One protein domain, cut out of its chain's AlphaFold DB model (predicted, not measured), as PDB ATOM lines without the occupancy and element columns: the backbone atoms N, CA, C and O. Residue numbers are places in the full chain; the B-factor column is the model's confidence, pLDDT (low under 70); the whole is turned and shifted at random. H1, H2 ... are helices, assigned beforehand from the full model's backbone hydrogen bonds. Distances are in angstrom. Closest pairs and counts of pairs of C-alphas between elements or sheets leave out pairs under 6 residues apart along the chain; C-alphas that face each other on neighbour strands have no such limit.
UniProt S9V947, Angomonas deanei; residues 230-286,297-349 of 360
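What this domain is: This is residues 230 to 286 and 297 to 349 of the 360 residues of a protein of Angomonas deanei (UniProt S9V947). Two long helices, H1 and H2, run lengthwise in opposite ways with an open gap between them, and after the end of H2 the chain folds back in a small hook that holds the short helix H3. H1 makes nearly the whole length of this loose pair, and H1 and H2 do not come into contact. The printed part has 110 residues, with three named helices in the order H1, H2, H3 and no named strand, and its class is all helix. The whole is extended, with a radius of gyration of the C-alphas of 24.6 A, and it is a rod spanning 81 by 28 by 19 A.

Where its parts are: Begin with the longest helix, H1, residues 230 to 284. Find C-alpha 230 at (-2.732, 43.250, 40.572); from there the helix runs to C-alpha 284 at (44.972, -17.912, 62.179), 80.5 A from first to last C-alpha. Next find C-alpha 297 at (28.484, -19.985, 55.959), where H2, residues 297 to 341, begins; y now rises, to 34.983 at C-alpha 341, and this helix is 65.8 A long. H3, residues 346 to 349, is 5.7 A long and ends at C-alpha 349 at (15.560, 39.286, 30.499).

How they stand to each other: Start again from H1, which touches no helix. H1 and H2 are apart, with no C-alpha of the one within 8 A of the other. H1 and H3 are apart too. Look along H1 and you will find that residues 230 to 274 stand free, as do residues 304 to 337 of H2. H2 touches H3 with residues 338 to 341 alone; their closest C-alphas are those of Arg 338 and Phe 348, 6.7 A apart. In H1 and H2 every pair of O i and N i+4 is within hydrogen-bond range, while H3, with 4 residues, is too short for such a pair.

The domain as a whole: The two C-alphas farthest apart are those of Ala 230 and Gln 286, at 82.5 A. Look for the cut after Gln 286: residues 287 to 296 are not printed, and the C-alphas of Gln 286 and Asn 297 are 15.0 A apart. The link from H1 to H2 lies across this cut, and the link from H2 to H3 is tight, with 4 residues. The C-alphas of Ala 230 and Arg 349, the first and last printed, are 21.3 A apart. Read the B-factor column for pLDDT: the mean of the printed part is 73.5, and 29 residues are under 70, among them residues 281 to 286, 314 to 323 and 348 to 349.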
ATOM      1  N   ALA A 230      -3.107  43.290  39.159       73.62
ATOM      2  CA  ALA A 230      -2.732  43.250  40.572       73.62
ATOM      3  C   ALA A 230      -2.976  41.865  41.195       73.62
ATOM      4  O   ALA A 230      -2.113  41.364  41.915       73.62
ATOM      5  N   GLU A 231      -4.101  41.219  40.875       77.12
ATOM      6  CA  GLU A 231      -4.412  39.851  41.309       77.12
ATOM      7  C   GLU A 231      -3.461  38.822  40.684       77.12
ATOM      8  O   GLU A 231      -2.917  37.974  41.394       77.12
ATOM      9  N   ALA A 232      -3.172  38.940  39.385       71.12
ATOM     10  CA  ALA A 232      -2.196  38.086  38.710       71.12
ATOM     11  C   ALA A 232      -0.786  38.257  39.304       71.12
ATOM     12  O   ALA A 232      -0.106  37.269  39.577       71.12
ATOM     13  N   ASN A 233      -0.365  39.492  39.592       73.56
ATOM     14  CA  ASN A 233       0.917  39.763  40.246       73.56
ATOM     15  C   ASN A 233       0.972  39.242  41.690       73.56
ATOM     16  O   ASN A 233       2.030  38.796  42.143       73.56
ATOM     17  N   ALA A 234      -0.144  39.269  42.425       82.69
ATOM     18  CA  ALA A 234      -0.225  38.680  43.758       82.69
ATOM     19  C   ALA A 234      -0.078  37.150  43.710       82.69
ATOM     20  O   ALA A 234       0.673  36.582  44.507       82.69
ATOM     21  N   GLU A 235      -0.713  36.486  42.740       80.06
ATOM     22  CA  GLU A 235      -0.575  35.037  42.571       80.06
ATOM     23  C   GLU A 235       0.827  34.649  42.083       80.06
ATOM     24  O   GLU A 235       1.389  33.676  42.584       80.06
ATOM     25  N   VAL A 236       1.458  35.438  41.204       75.81
ATOM     26  CA  VAL A 236       2.864  35.235  40.807       75.81
ATOM     27  C   VAL A 236       3.791  35.308  42.020       75.81
ATOM     28  O   VAL A 236       4.616  34.414  42.207       75.81
ATOM     29  N   ARG A 237       3.624  36.299  42.907       81.94
ATOM     30  CA  ARG A 237       4.413  36.387  44.152       81.94
ATOM     31  C   ARG A 237       4.190  35.179  45.057       81.94
ATOM     32  O   ARG A 237       5.138  34.662  45.648       81.94
ATOM     33  N   ARG A 238       2.951  34.696  45.149       88.56
ATOM     34  CA  ARG A 238       2.613  33.504  45.935       88.56
ATOM     35  C   ARG A 238       3.250  32.241  45.354       88.56
ATOM     36  O   ARG A 238       3.756  31.403  46.101       88.56
ATOM     37  N   LEU A 239       3.250  32.104  44.030       82.56
ATOM     38  CA  LEU A 239       3.898  30.997  43.329       82.56
ATOM     39  C   LEU A 239       5.422  31.056  43.472       82.56
ATOM     40  O   LEU A 239       6.033  30.023  43.726       82.56
ATOM     41  N   GLN A 240       6.027  32.244  43.424       77.00
ATOM     42  CA  GLN A 240       7.454  32.437  43.700       77.00
ATOM     43  C   GLN A 240       7.822  32.046  45.137       77.00
ATOM     44  O   GLN A 240       8.819  31.362  45.353       77.00
ATOM     45  N   GLN A 241       6.999  32.404  46.129       85.62
ATOM     46  CA  GLN A 241       7.207  31.972  47.517       85.62
ATOM     47  C   GLN A 241       7.107  30.451  47.669       85.62
ATOM     48  O   GLN A 241       7.916  29.857  48.378       85.62
ATOM     49  N   LYS A 242       6.153  29.809  46.984       86.50
ATOM     50  CA  LYS A 242       6.041  28.343  46.970       86.50
ATOM     51  C   LYS A 242       7.230  27.676  46.292       86.50
ATOM     52  O   LYS A 242       7.703  26.665  46.795       86.50
ATOM     53  N   LEU A 243       7.714  28.234  45.183       79.19
ATOM     54  CA  LEU A 243       8.908  27.734  44.509       79.19
ATOM     55  C   LEU A 243      10.111  27.823  45.448       79.19
ATOM     56  O   LEU A 243      10.788  26.825  45.643       79.19
ATOM     57  N   LYS A 244      10.295  28.967  46.117       81.75
ATOM     58  CA  LYS A 244      11.351  29.148  47.115       81.75
ATOM     59  C   LYS A 244      11.246  28.136  48.259       81.75
ATOM     60  O   LYS A 244      12.236  27.505  48.584       81.75
ATOM     61  N   GLN A 245      10.050  27.903  48.804       85.19
ATOM     62  CA  GLN A 245       9.842  26.885  49.845       85.19
ATOM     63  C   GLN A 245      10.177  25.466  49.368       85.19
ATOM     64  O   GLN A 245      10.735  24.682  50.130       85.19
ATOM     65  N   VAL A 246       9.837  25.124  48.121       84.56
ATOM     66  CA  VAL A 246      10.180  23.820  47.533       84.56
ATOM     67  C   VAL A 246      11.687  23.706  47.306       84.56
ATOM     68  O   VAL A 246      12.251  22.655  47.595       84.56
ATOM     69  N   THR A 247      12.340  24.773  46.846       82.00
ATOM     70  CA  THR A 247      13.798  24.829  46.688       82.00
ATOM     71  C   THR A 247      14.502  24.685  48.036       82.00
ATOM     72  O   THR A 247      15.358  23.820  48.166       82.00
ATOM     73  N   ASP A 248      14.085  25.429  49.060       81.38
ATOM     74  CA  ASP A 248      14.669  25.364  50.405       81.38
ATOM     75  C   ASP A 248      14.488  23.962  51.023       81.38
ATOM     76  O   ASP A 248      15.427  23.393  51.585       81.38
ATOM     77  N   ALA A 249      13.306  23.349  50.856       78.38
ATOM     78  CA  ALA A 249      13.051  21.974  51.290       78.38
ATOM     79  C   ALA A 249      13.904  20.951  50.519       78.38
ATOM     80  O   ALA A 249      14.374  19.973  51.101       78.38
ATOM     81  N   TYR A 250      14.127  21.169  49.221       70.31
ATOM     82  CA  TYR A 250      14.989  20.321  48.404       70.31
ATOM     83  C   TYR A 250      16.455  20.420  48.846       70.31
ATOM     84  O   TYR A 250      17.078  19.386  49.079       70.31
ATOM     85  N   THR A 251      16.982  21.630  49.058       74.94
ATOM     86  CA  THR A 251      18.344  21.850  49.571       74.94
ATOM     87  C   THR A 251      18.527  21.228  50.956       74.94
ATOM     88  O   THR A 251      19.551  20.601  51.217       74.94
ATOM     89  N   GLN A 252      17.520  21.311  51.832       77.06
ATOM     90  CA  GLN A 252      17.563  20.681  53.154       77.06
ATOM     91  C   GLN A 252      17.590  19.144  53.085       77.06
ATOM     92  O   GLN A 252      18.291  18.494  53.860       77.06
ATOM     93  N   VAL A 253      16.854  18.541  52.148       74.06
ATOM     94  CA  VAL A 253      16.900  17.086  51.920       74.06
ATOM     95  C   VAL A 253      18.236  16.669  51.305       74.06
ATOM     96  O   VAL A 253      18.761  15.611  51.648       74.06
ATOM     97  N   MET A 254      18.810  17.484  50.420       65.25
ATOM     98  CA  MET A 254      20.103  17.202  49.794       65.25
ATOM     99  C   MET A 254      21.263  17.301  50.790       65.25
ATOM    100  O   MET A 254      22.085  16.385  50.837       65.25
ATOM    101  N   SER A 255      21.291  18.318  51.655       70.56
ATOM    102  CA  SER A 255      22.308  18.428  52.710       70.56
ATOM    103  C   SER A 255      22.206  17.289  53.732       70.56
ATOM    104  O   SER A 255      23.228  16.733  54.133       70.56
ATOM    105  N   GLY A 256      20.986  16.850  54.065       74.62
ATOM    106  CA  GLY A 256      20.760  15.641  54.864       74.62
ATOM    107  C   GLY A 256      21.280  14.366  54.186       74.62
ATOM    108  O   GLY A 256      21.984  13.577  54.810       74.62
ATOM    109  N   ARG A 257      21.018  14.188  52.882       68.56
ATOM    110  CA  ARG A 257      21.525  13.037  52.109       68.56
ATOM    111  C   ARG A 257      23.046  13.034  51.966       68.56
ATOM    112  O   ARG A 257      23.626  11.955  51.880       68.56
ATOM    113  N   SER A 258      23.691  14.199  51.931       65.75
ATOM    114  CA  SER A 258      25.154  14.300  51.918       65.75
ATOM    115  C   SER A 258      25.752  13.809  53.235       65.75
ATOM    116  O   SER A 258      26.641  12.960  53.219       65.75
ATOM    117  N   ALA A 259      25.188  14.233  54.371       71.94
ATOM    118  CA  ALA A 259      25.586  13.733  55.689       71.94
ATOM    119  C   ALA A 259      25.366  12.211  55.821       71.94
ATOM    120  O   ALA A 259      26.218  11.495  56.349       71.94
ATOM    121  N   ASP A 260      24.267  11.689  55.263       68.19
ATOM    122  CA  ASP A 260      24.017  10.244  55.208       68.19
ATOM    123  C   ASP A 260      25.024   9.512  54.304       68.19
ATOM    124  O   ASP A 260      25.426   8.385  54.596       68.19
ATOM    125  N   THR A 261      25.463  10.143  53.212       70.19
ATOM    126  CA  THR A 261      26.453   9.576  52.284       70.19
ATOM    127  C   THR A 261      27.835   9.499  52.933       70.19
ATOM    128  O   THR A 261      28.491   8.462  52.837       70.19
ATOM    129  N   GLU A 262      28.250  10.533  53.666       72.00
ATOM    130  CA  GLU A 262      29.483  10.514  54.465       72.00
ATOM    131  C   GLU A 262      29.429   9.453  55.571       72.00
ATOM    132  O   GLU A 262      30.387   8.702  55.769       72.00
ATOM    133  N   HIS A 263      28.286   9.315  56.250       74.94
ATOM    134  CA  HIS A 263      28.101   8.268  57.250       74.94
ATOM    135  C   HIS A 263      28.219   6.862  56.634       74.94
ATOM    136  O   HIS A 263      28.880   5.996  57.214       74.94
ATOM    137  N   LEU A 264      27.644   6.639  55.445       66.00
ATOM    138  CA  LEU A 264      27.731   5.370  54.712       66.00
ATOM    139  C   LEU A 264      29.152   5.051  54.240       66.00
ATOM    140  O   LEU A 264      29.572   3.902  54.363       66.00
ATOM    141  N   LEU A 265      29.901   6.045  53.759       72.38
ATOM    142  CA  LEU A 265      31.317   5.882  53.421       72.38
ATOM    143  C   LEU A 265      32.136   5.532  54.672       72.38
ATOM    144  O   LEU A 265      32.897   4.569  54.653       72.38
ATOM    145  N   SER A 266      31.878   6.192  55.807       79.56
ATOM    146  CA  SER A 266      32.542   5.843  57.072       79.56
ATOM    147  C   SER A 266      32.193   4.425  57.561       79.56
ATOM    148  O   SER A 266      33.028   3.734  58.148       79.56
ATOM    149  N   MET A 267      30.962   3.957  57.317       69.00
ATOM    150  CA  MET A 267      30.552   2.584  57.617       69.00
ATOM    151  C   MET A 267      31.209   1.573  56.678       69.00
ATOM    152  O   MET A 267      31.598   0.500  57.137       69.00
ATOM    153  N   GLN A 268      31.346   1.908  55.392       72.19
ATOM    154  CA  GLN A 268      32.047   1.103  54.393       72.19
ATOM    155  C   GLN A 268      33.511   0.895  54.801       72.19
ATOM    156  O   GLN A 268      33.984  -0.240  54.794       72.19
ATOM    157  N   ASP A 269      34.192   1.956  55.236       76.75
ATOM    158  CA  ASP A 269      35.583   1.887  55.697       76.75
ATOM    159  C   ASP A 269      35.707   1.037  56.966       76.75
ATOM    160  O   ASP A 269      36.505   0.101  57.019       76.75
ATOM    161  N   ARG A 270      34.817   1.247  57.947       77.38
ATOM    162  CA  ARG A 270      34.760   0.415  59.164       77.38
ATOM    163  C   ARG A 270      34.464  -1.059  58.875       77.38
ATOM    164  O   ARG A 270      34.947  -1.929  59.603       77.38
ATOM    165  N   MET A 271      33.642  -1.361  57.869       74.25
ATOM    166  CA  MET A 271      33.376  -2.742  57.454       74.25
ATOM    167  C   MET A 271      34.570  -3.357  56.742       74.25
ATOM    168  O   MET A 271      34.910  -4.491  57.058       74.25
ATOM    169  N   ASN A 272      35.220  -2.625  55.841       79.94
ATOM    170  CA  ASN A 272      36.420  -3.097  55.157       79.94
ATOM    171  C   ASN A 272      37.543  -3.397  56.162       79.94
ATOM    172  O   ASN A 272      38.199  -4.434  56.059       79.94
ATOM    173  N   ASP A 273      37.712  -2.554  57.183       79.38
ATOM    174  CA  ASP A 273      38.664  -2.794  58.272       79.38
ATOM    175  C   ASP A 273      38.299  -4.042  59.088       79.38
ATOM    176  O   ASP A 273      39.163  -4.866  59.402       79.38
ATOM    177  N   ARG A 274      37.007  -4.242  59.389       76.19
ATOM    178  CA  ARG A 274      36.522  -5.461  60.058       76.19
ATOM    179  C   ARG A 274      36.693  -6.713  59.207       76.19
ATOM    180  O   ARG A 274      37.053  -7.749  59.752       76.19
ATOM    181  N   GLU A 275      36.443  -6.640  57.905       74.12
ATOM    182  CA  GLU A 275      36.583  -7.763  56.974       74.12
ATOM    183  C   GLU A 275      38.062  -8.139  56.807       74.12
ATOM    184  O   GLU A 275      38.405  -9.320  56.777       74.12
ATOM    185  N   ARG A 276      38.956  -7.144  56.830       79.69
ATOM    186  CA  ARG A 276      40.407  -7.344  56.844       79.69
ATOM    187  C   ARG A 276      40.889  -8.013  58.137       79.69
ATOM    188  O   ARG A 276      41.628  -8.992  58.067       79.69
ATOM    189  N   LEU A 277      40.409  -7.561  59.298       77.62
ATOM    190  CA  LEU A 277      40.696  -8.191  60.597       77.62
ATOM    191  C   LEU A 277      40.109  -9.608  60.701       77.62
ATOM    192  O   LEU A 277      40.749 -10.516  61.231       77.62
ATOM    193  N   ALA A 278      38.903  -9.825  60.172       72.50
ATOM    194  CA  ALA A 278      38.264 -11.137  60.129       72.50
ATOM    195  C   ALA A 278      39.002 -12.102  59.190       72.50
ATOM    196  O   ALA A 278      39.125 -13.282  59.513       72.50
ATOM    197  N   ALA A 279      39.538 -11.619  58.066       73.75
ATOM    198  CA  ALA A 279      40.375 -12.410  57.168       73.75
ATOM    199  C   ALA A 279      41.717 -12.800  57.818       73.75
ATOM    200  O   ALA A 279      42.138 -13.951  57.691       73.75
ATOM    201  N   GLU A 280      42.351 -11.893  58.572       73.62
ATOM    202  CA  GLU A 280      43.558 -12.195  59.360       73.62
ATOM    203  C   GLU A 280      43.284 -13.211  60.483       73.62
ATOM    204  O   GLU A 280      44.071 -14.137  60.693       73.62
ATOM    205  N   LEU A 281      42.148 -13.094  61.182       67.88
ATOM    206  CA  LEU A 281      41.727 -14.058  62.206       67.88
ATOM    207  C   LEU A 281      41.369 -15.424  61.599       67.88
ATOM    208  O   LEU A 281      41.763 -16.458  62.135       67.88
ATOM    209  N   ALA A 282      40.693 -15.451  60.449       64.12
ATOM    210  CA  ALA A 282      40.355 -16.685  59.740       64.12
ATOM    211  C   ALA A 282      41.596 -17.415  59.197       64.12
ATOM    212  O   ALA A 282      41.615 -18.645  59.171       64.12
ATOM    213  N   GLN A 283      42.652 -16.687  58.816       65.88
ATOM    214  CA  GLN A 283      43.952 -17.291  58.498       65.88
ATOM    215  C   GLN A 283      44.614 -17.928  59.726       65.88
ATOM    216  O   GLN A 283      45.252 -18.970  59.591       65.88
ATOM    217  N   ARG A 284      44.441 -17.352  60.923       60.09
ATOM    218  CA  ARG A 284      44.972 -17.912  62.179       60.09
ATOM    219  C   ARG A 284      44.185 -19.119  62.703       60.09
ATOM    220  O   ARG A 284      44.760 -19.935  63.413       60.09
ATOM    221  N   CYS A 285      42.910 -19.252  62.347       57.66
ATOM    222  CA  CYS A 285      42.009 -20.295  62.853       57.66
ATOM    223  C   CYS A 285      41.776 -21.464  61.874       57.66
ATOM    224  O   CYS A 285      40.757 -22.148  61.976       57.66
ATOM    225  N   GLN A 286      42.682 -21.723  60.920       49.28
ATOM    226  CA  GLN A 286      42.614 -22.916  60.057       49.28
ATOM    227  C   GLN A 286      42.895 -24.204  60.853       49.28
ATOM    228  O   GLN A 286      43.961 -24.805  60.768       49.28
ATOM    229  N   ASN A 297      29.485 -19.915  57.023       71.69
ATOM    230  CA  ASN A 297      28.484 -19.985  55.959       71.69
ATOM    231  C   ASN A 297      27.394 -18.921  56.130       71.69
ATOM    232  O   ASN A 297      27.007 -18.306  55.140       71.69
ATOM    233  N   GLN A 298      26.965 -18.651  57.365       78.25
ATOM    234  CA  GLN A 298      25.998 -17.600  57.670       78.25
ATOM    235  C   GLN A 298      26.567 -16.203  57.368       78.25
ATOM    236  O   GLN A 298      25.952 -15.443  56.625       78.25
ATOM    237  N   LEU A 299      27.801 -15.920  57.797       74.31
ATOM    238  CA  LEU A 299      28.512 -14.680  57.464       74.31
ATOM    239  C   LEU A 299      28.720 -14.515  55.953       74.31
ATOM    240  O   LEU A 299      28.570 -13.422  55.417       74.31
ATOM    241  N   ARG A 300      29.013 -15.595  55.218       72.56
ATOM    242  CA  ARG A 300      29.103 -15.551  53.746       72.56
ATOM    243  C   ARG A 300      27.765 -15.223  53.089       72.56
ATOM    244  O   ARG A 300      27.753 -14.565  52.051       72.56
ATOM    245  N   GLN A 301      26.662 -15.682  53.672       77.38
ATOM    246  CA  GLN A 301      25.316 -15.415  53.178       77.38
ATOM    247  C   GLN A 301      24.922 -13.954  53.424       77.38
ATOM    248  O   GLN A 301      24.483 -13.286  52.491       77.38
ATOM    249  N   GLU A 302      25.209 -13.430  54.616       76.81
ATOM    250  CA  GLU A 302      25.023 -12.015  54.964       76.81
ATOM    251  C   GLU A 302      25.879 -11.095  54.081       76.81
ATOM    252  O   GLU A 302      25.384 -10.101  53.549       76.81
ATOM    253  N   VAL A 303      27.137 -11.462  53.808       71.81
ATOM    254  CA  VAL A 303      28.004 -10.721  52.872       71.81
ATOM    255  C   VAL A 303      27.462 -10.772  51.439       71.81
ATOM    256  O   VAL A 303      27.546  -9.786  50.707       71.81
ATOM    257  N   ALA A 304      26.887 -11.898  51.004       73.62
ATOM    258  CA  ALA A 304      26.286 -12.008  49.676       73.62
ATOM    259  C   ALA A 304      25.005 -11.165  49.541       73.62
ATOM    260  O   ALA A 304      24.771 -10.569  48.486       73.62
ATOM    261  N   GLU A 305      24.191 -11.088  50.594       78.44
ATOM    262  CA  GLU A 305      23.003 -10.231  50.646       78.44
ATOM    263  C   GLU A 305      23.380  -8.749  50.682       78.44
ATOM    264  O   GLU A 305      22.896  -7.985  49.844       78.44
ATOM    265  N   ALA A 306      24.343  -8.365  51.524       72.88
ATOM    266  CA  ALA A 306      24.873  -7.005  51.572       72.88
ATOM    267  C   ALA A 306      25.462  -6.566  50.217       72.88
ATOM    268  O   ALA A 306      25.217  -5.450  49.762       72.88
ATOM    269  N   LYS A 307      26.165  -7.457  49.500       70.31
ATOM    270  CA  LYS A 307      26.677  -7.178  48.143       70.31
ATOM    271  C   LYS A 307      25.563  -6.973  47.113       70.31
ATOM    272  O   LYS A 307      25.697  -6.114  46.240       70.31
ATOM    273  N   ARG A 308      24.458  -7.723  47.197       75.31
ATOM    274  CA  ARG A 308      23.291  -7.527  46.312       75.31
ATOM    275  C   ARG A 308      22.578  -6.211  46.600       75.31
ATOM    276  O   ARG A 308      22.179  -5.511  45.666       75.31
ATOM    277  N   GLU A 309      22.443  -5.859  47.872       79.12
ATOM    278  CA  GLU A 309      21.853  -4.587  48.271       79.12
ATOM    279  C   GLU A 309      22.724  -3.407  47.811       79.12
ATOM    280  O   GLU A 309      22.213  -2.457  47.213       79.12
ATOM    281  N   LEU A 310      24.048  -3.516  47.959       67.06
ATOM    282  CA  LEU A 310      25.010  -2.523  47.483       67.06
ATOM    283  C   LEU A 310      24.950  -2.341  45.958       67.06
ATOM    284  O   LEU A 310      24.894  -1.213  45.476       67.06
ATOM    285  N   ALA A 311      24.885  -3.430  45.187       67.25
ATOM    286  CA  ALA A 311      24.746  -3.362  43.730       67.25
ATOM    287  C   ALA A 311      23.443  -2.664  43.298       67.25
ATOM    288  O   ALA A 311      23.421  -1.917  42.318       67.25
ATOM    289  N   THR A 312      22.363  -2.865  44.057       73.94
ATOM    290  CA  THR A 312      21.075  -2.207  43.806       73.94
ATOM    291  C   THR A 312      21.169  -0.701  44.064       73.94
ATOM    292  O   THR A 312      20.732   0.094  43.230       73.94
ATOM    293  N   ARG A 313      21.804  -0.298  45.170       71.19
ATOM    294  CA  ARG A 313      22.027   1.115  45.519       71.19
ATOM    295  C   ARG A 313      23.001   1.810  44.559       71.19
ATOM    296  O   ARG A 313      22.776   2.959  44.187       71.19
ATOM    297  N   LEU A 314      24.032   1.108  44.086       67.00
ATOM    298  CA  LEU A 314      24.962   1.618  43.073       67.00
ATOM    299  C   LEU A 314      24.243   1.889  41.745       67.00
ATOM    300  O   LEU A 314      24.403   2.961  41.173       67.00
ATOM    301  N   ASN A 315      23.394   0.964  41.288       68.06
ATOM    302  CA  ASN A 315      22.606   1.147  40.067       68.06
ATOM    303  C   ASN A 315      21.662   2.360  40.182       68.06
ATOM    304  O   ASN A 315      21.559   3.166  39.258       68.06
ATOM    305  N   GLN A 316      21.040   2.554  41.349       69.94
ATOM    306  CA  GLN A 316      20.245   3.755  41.634       69.94
ATOM    307  C   GLN A 316      21.096   5.040  41.602       69.94
ATOM    308  O   GLN A 316      20.641   6.059  41.085       69.94
ATOM    309  N   SER A 317      22.343   4.992  42.082       68.12
ATOM    310  CA  SER A 317      23.290   6.117  42.019       68.12
ATOM    311  C   SER A 317      23.725   6.447  40.583       68.12
ATOM    312  O   SER A 317      23.737   7.610  40.184       68.12
ATOM    313  N   THR A 318      23.993   5.441  39.747       67.25
ATOM    314  CA  THR A 318      24.327   5.658  38.329       67.25
ATOM    315  C   THR A 318      23.149   6.252  37.555       67.25
ATOM    316  O   THR A 318      23.328   7.186  36.773       67.25
ATOM    317  N   GLN A 319      21.927   5.771  37.807       63.50
ATOM    318  CA  GLN A 319      20.709   6.361  37.240       63.50
ATOM    319  C   GLN A 319      20.530   7.815  37.689       63.50
ATOM    320  O   GLN A 319      20.152   8.673  36.893       63.50
ATOM    321  N   TYR A 320      20.860   8.122  38.943       64.88
ATOM    322  CA  TYR A 320      20.832   9.485  39.458       64.88
ATOM    323  C   TYR A 320      21.853  10.399  38.758       64.88
ATOM    324  O   TYR A 320      21.495  11.503  38.348       64.88
ATOM    325  N   GLN A 321      23.084   9.934  38.532       62.62
ATOM    326  CA  GLN A 321      24.091  10.687  37.771       62.62
ATOM    327  C   GLN A 321      23.636  10.973  36.331       62.62
ATOM    328  O   GLN A 321      23.817  12.087  35.839       62.62
ATOM    329  N   GLN A 322      22.976  10.013  35.678       65.75
ATOM    330  CA  GLN A 322      22.403  10.208  34.341       65.75
ATOM    331  C   GLN A 322      21.289  11.266  34.338       65.75
ATOM    332  O   GLN A 322      21.238  12.116  33.448       65.75
ATOM    333  N   VAL A 323      20.417  11.263  35.351       65.25
ATOM    334  CA  VAL A 323      19.365  12.282  35.493       65.25
ATOM    335  C   VAL A 323      19.961  13.664  35.798       65.25
ATOM    336  O   VAL A 323      19.498  14.646  35.217       65.25
ATOM    337  N   LYS A 324      21.017  13.760  36.626       71.19
ATOM    338  CA  LYS A 324      21.757  15.017  36.892       71.19
ATOM    339  C   LYS A 324      22.307  15.605  35.587       71.19
ATOM    340  O   LYS A 324      22.099  16.785  35.311       71.19
ATOM    341  N   GLN A 325      22.925  14.777  34.744       69.00
ATOM    342  CA  GLN A 325      23.440  15.200  33.435       69.00
ATOM    343  C   GLN A 325      22.328  15.679  32.494       69.00
ATOM    344  O   GLN A 325      22.463  16.727  31.860       69.00
ATOM    345  N   LEU A 326      21.203  14.959  32.432       70.06
ATOM    346  CA  LEU A 326      20.066  15.344  31.595       70.06
ATOM    347  C   LEU A 326      19.452  16.680  32.045       70.06
ATOM    348  O   LEU A 326      19.115  17.517  31.209       70.06
ATOM    349  N   LEU A 327      19.325  16.900  33.356       67.94
ATOM    350  CA  LEU A 327      18.833  18.162  33.912       67.94
ATOM    351  C   LEU A 327      19.770  19.328  33.584       67.94
ATOM    352  O   LEU A 327      19.298  20.371  33.134       67.94
ATOM    353  N   ALA A 328      21.083  19.138  33.727       69.62
ATOM    354  CA  ALA A 328      22.070  20.144  33.337       69.62
ATOM    355  C   ALA A 328      21.954  20.500  31.842       69.62
ATOM    356  O   ALA A 328      21.913  21.678  31.484       69.62
ATOM    357  N   GLN A 329      21.796  19.496  30.973       75.50
ATOM    358  CA  GLN A 329      21.604  19.706  29.537       75.50
ATOM    359  C   GLN A 329      20.324  20.502  29.227       75.50
ATOM    360  O   GLN A 329      20.355  21.434  28.421       75.50
ATOM    361  N   ARG A 330      19.199  20.173  29.874       72.31
ATOM    362  CA  ARG A 330      17.924  20.887  29.675       72.31
ATOM    363  C   ARG A 330      17.960  22.318  30.197       72.31
ATOM    364  O   ARG A 330      17.380  23.199  29.565       72.31
ATOM    365  N   ASN A 331      18.666  22.566  31.295       74.44
ATOM    366  CA  ASN A 331      18.872  23.920  31.802       74.44
ATOM    367  C   ASN A 331      19.664  24.777  30.803       74.44
ATOM    368  O   ASN A 331      19.283  25.916  30.542       74.44
ATOM    369  N   GLU A 332      20.696  24.223  30.166       74.81
ATOM    370  CA  GLU A 332      21.434  24.927  29.109       74.81
ATOM    371  C   GLU A 332      20.577  25.203  27.858       74.81
ATOM    372  O   GLU A 332      20.641  26.289  27.276       74.81
ATOM    373  N   GLU A 333      19.711  24.270  27.451       75.88
ATOM    374  CA  GLU A 333      18.737  24.504  26.370       75.88
ATOM    375  C   GLU A 333      17.733  25.616  26.720       75.88
ATOM    376  O   GLU A 333      17.415  26.468  25.883       75.88
ATOM    377  N   LEU A 334      17.263  25.656  27.969       76.06
ATOM    378  CA  LEU A 334      16.385  26.717  28.464       76.06
ATOM    379  C   LEU A 334      17.079  28.082  28.461       76.06
ATOM    380  O   LEU A 334      16.477  29.069  28.042       76.06
ATOM    381  N   LYS A 335      18.359  28.155  28.842       78.56
ATOM    382  CA  LYS A 335      19.142  29.398  28.745       78.56
ATOM    383  C   LYS A 335      19.254  29.882  27.301       78.56
ATOM    384  O   LYS A 335      19.024  31.058  27.028       78.56
ATOM    385  N   LYS A 336      19.539  28.977  26.358       79.75
ATOM    386  CA  LYS A 336      19.618  29.313  24.925       79.75
ATOM    387  C   LYS A 336      18.282  29.808  24.375       79.75
ATOM    388  O   LYS A 336      18.249  30.811  23.666       79.75
ATOM    389  N   THR A 337      17.181  29.138  24.708       77.88
ATOM    390  CA  THR A 337      15.843  29.546  24.249       77.88
ATOM    391  C   THR A 337      15.412  30.872  24.867       77.88
ATOM    392  O   THR A 337      14.929  31.734  24.138       77.88
ATOM    393  N   ARG A 338      15.684  31.110  26.157       74.62
ATOM    394  CA  ARG A 338      15.497  32.429  26.786       74.62
ATOM    395  C   ARG A 338      16.315  33.511  26.084       74.62
ATOM    396  O   ARG A 338      15.765  34.546  25.736       74.62
ATOM    397  N   ALA A 339      17.594  33.261  25.797       78.06
ATOM    398  CA  ALA A 339      18.443  34.216  25.084       78.06
ATOM    399  C   ALA A 339      17.921  34.543  23.672       78.06
ATOM    400  O   ALA A 339      18.030  35.686  23.229       78.06
ATOM    401  N   LEU A 340      17.333  33.564  22.975       80.44
ATOM    402  CA  LEU A 340      16.673  33.780  21.685       80.44
ATOM    403  C   LEU A 340      15.383  34.591  21.830       80.44
ATOM    404  O   LEU A 340      15.188  35.538  21.074       80.44
ATOM    405  N   LEU A 341      14.531  34.265  22.804       77.06
ATOM    406  CA  LEU A 341      13.278  34.983  23.062       77.06
ATOM    407  C   LEU A 341      13.529  36.436  23.487       77.06
ATOM    408  O   LEU A 341      12.850  37.332  22.996       77.06
ATOM    409  N   CYS A 342      14.582  36.689  24.271       78.69
ATOM    410  CA  CYS A 342      15.032  38.033  24.642       78.69
ATOM    411  C   CYS A 342      15.364  38.937  23.444       78.69
ATOM    412  O   CYS A 342      15.358  40.158  23.589       78.69
ATOM    413  N   ARG A 343      15.680  38.373  22.267       76.94
ATOM    414  CA  ARG A 343      15.913  39.167  21.046       76.94
ATOM    415  C   ARG A 343      14.622  39.732  20.457       76.94
ATOM    416  O   ARG A 343      14.684  40.743  19.768       76.94
ATOM    417  N   TYR A 344      13.492  39.076  20.706       78.62
ATOM    418  CA  TYR A 344      12.181  39.458  20.180       78.62
ATOM    419  C   TYR A 344      11.330  40.187  21.223       78.62
ATOM    420  O   TYR A 344      10.543  41.054  20.861       78.62
ATOM    421  N   ASP A 345      11.520  39.877  22.507       74.00
ATOM    422  CA  ASP A 345      10.833  40.527  23.619       74.00
ATOM    423  C   ASP A 345      11.796  40.710  24.821       74.00
ATOM    424  O   ASP A 345      12.196  39.733  25.463       74.00
ATOM    425  N   PRO A 346      12.191  41.956  25.154       73.50
ATOM    426  CA  PRO A 346      13.118  42.249  26.250       73.50
ATOM    427  C   PRO A 346      12.590  41.897  27.648       73.50
ATOM    428  O   PRO A 346      13.381  41.857  28.594       73.50
ATOM    429  N   SER A 347      11.285  41.651  27.810       70.50
ATOM    430  CA  SER A 347      10.681  41.301  29.103       70.50
ATOM    431  C   SER A 347      11.172  39.952  29.650       70.50
ATOM    432  O   SER A 347      11.206  39.746  30.864       70.50
ATOM    433  N   PHE A 348      11.676  39.069  28.781       64.50
ATOM    434  CA  PHE A 348      12.249  37.769  29.154       64.50
ATOM    435  C   PHE A 348      13.634  37.854  29.821       64.50
ATOM    436  O   PHE A 348      14.164  36.842  30.280       64.50
ATOM    437  N   ARG A 349      14.224  39.054  29.920       64.00
ATOM    438  CA  ARG A 349      15.560  39.286  30.499       64.00
ATOM    439  C   ARG A 349      15.595  39.204  32.034       64.00
ATOM    440  O   ARG A 349      16.677  39.158  32.603       64.00
TER     441      ARG A 349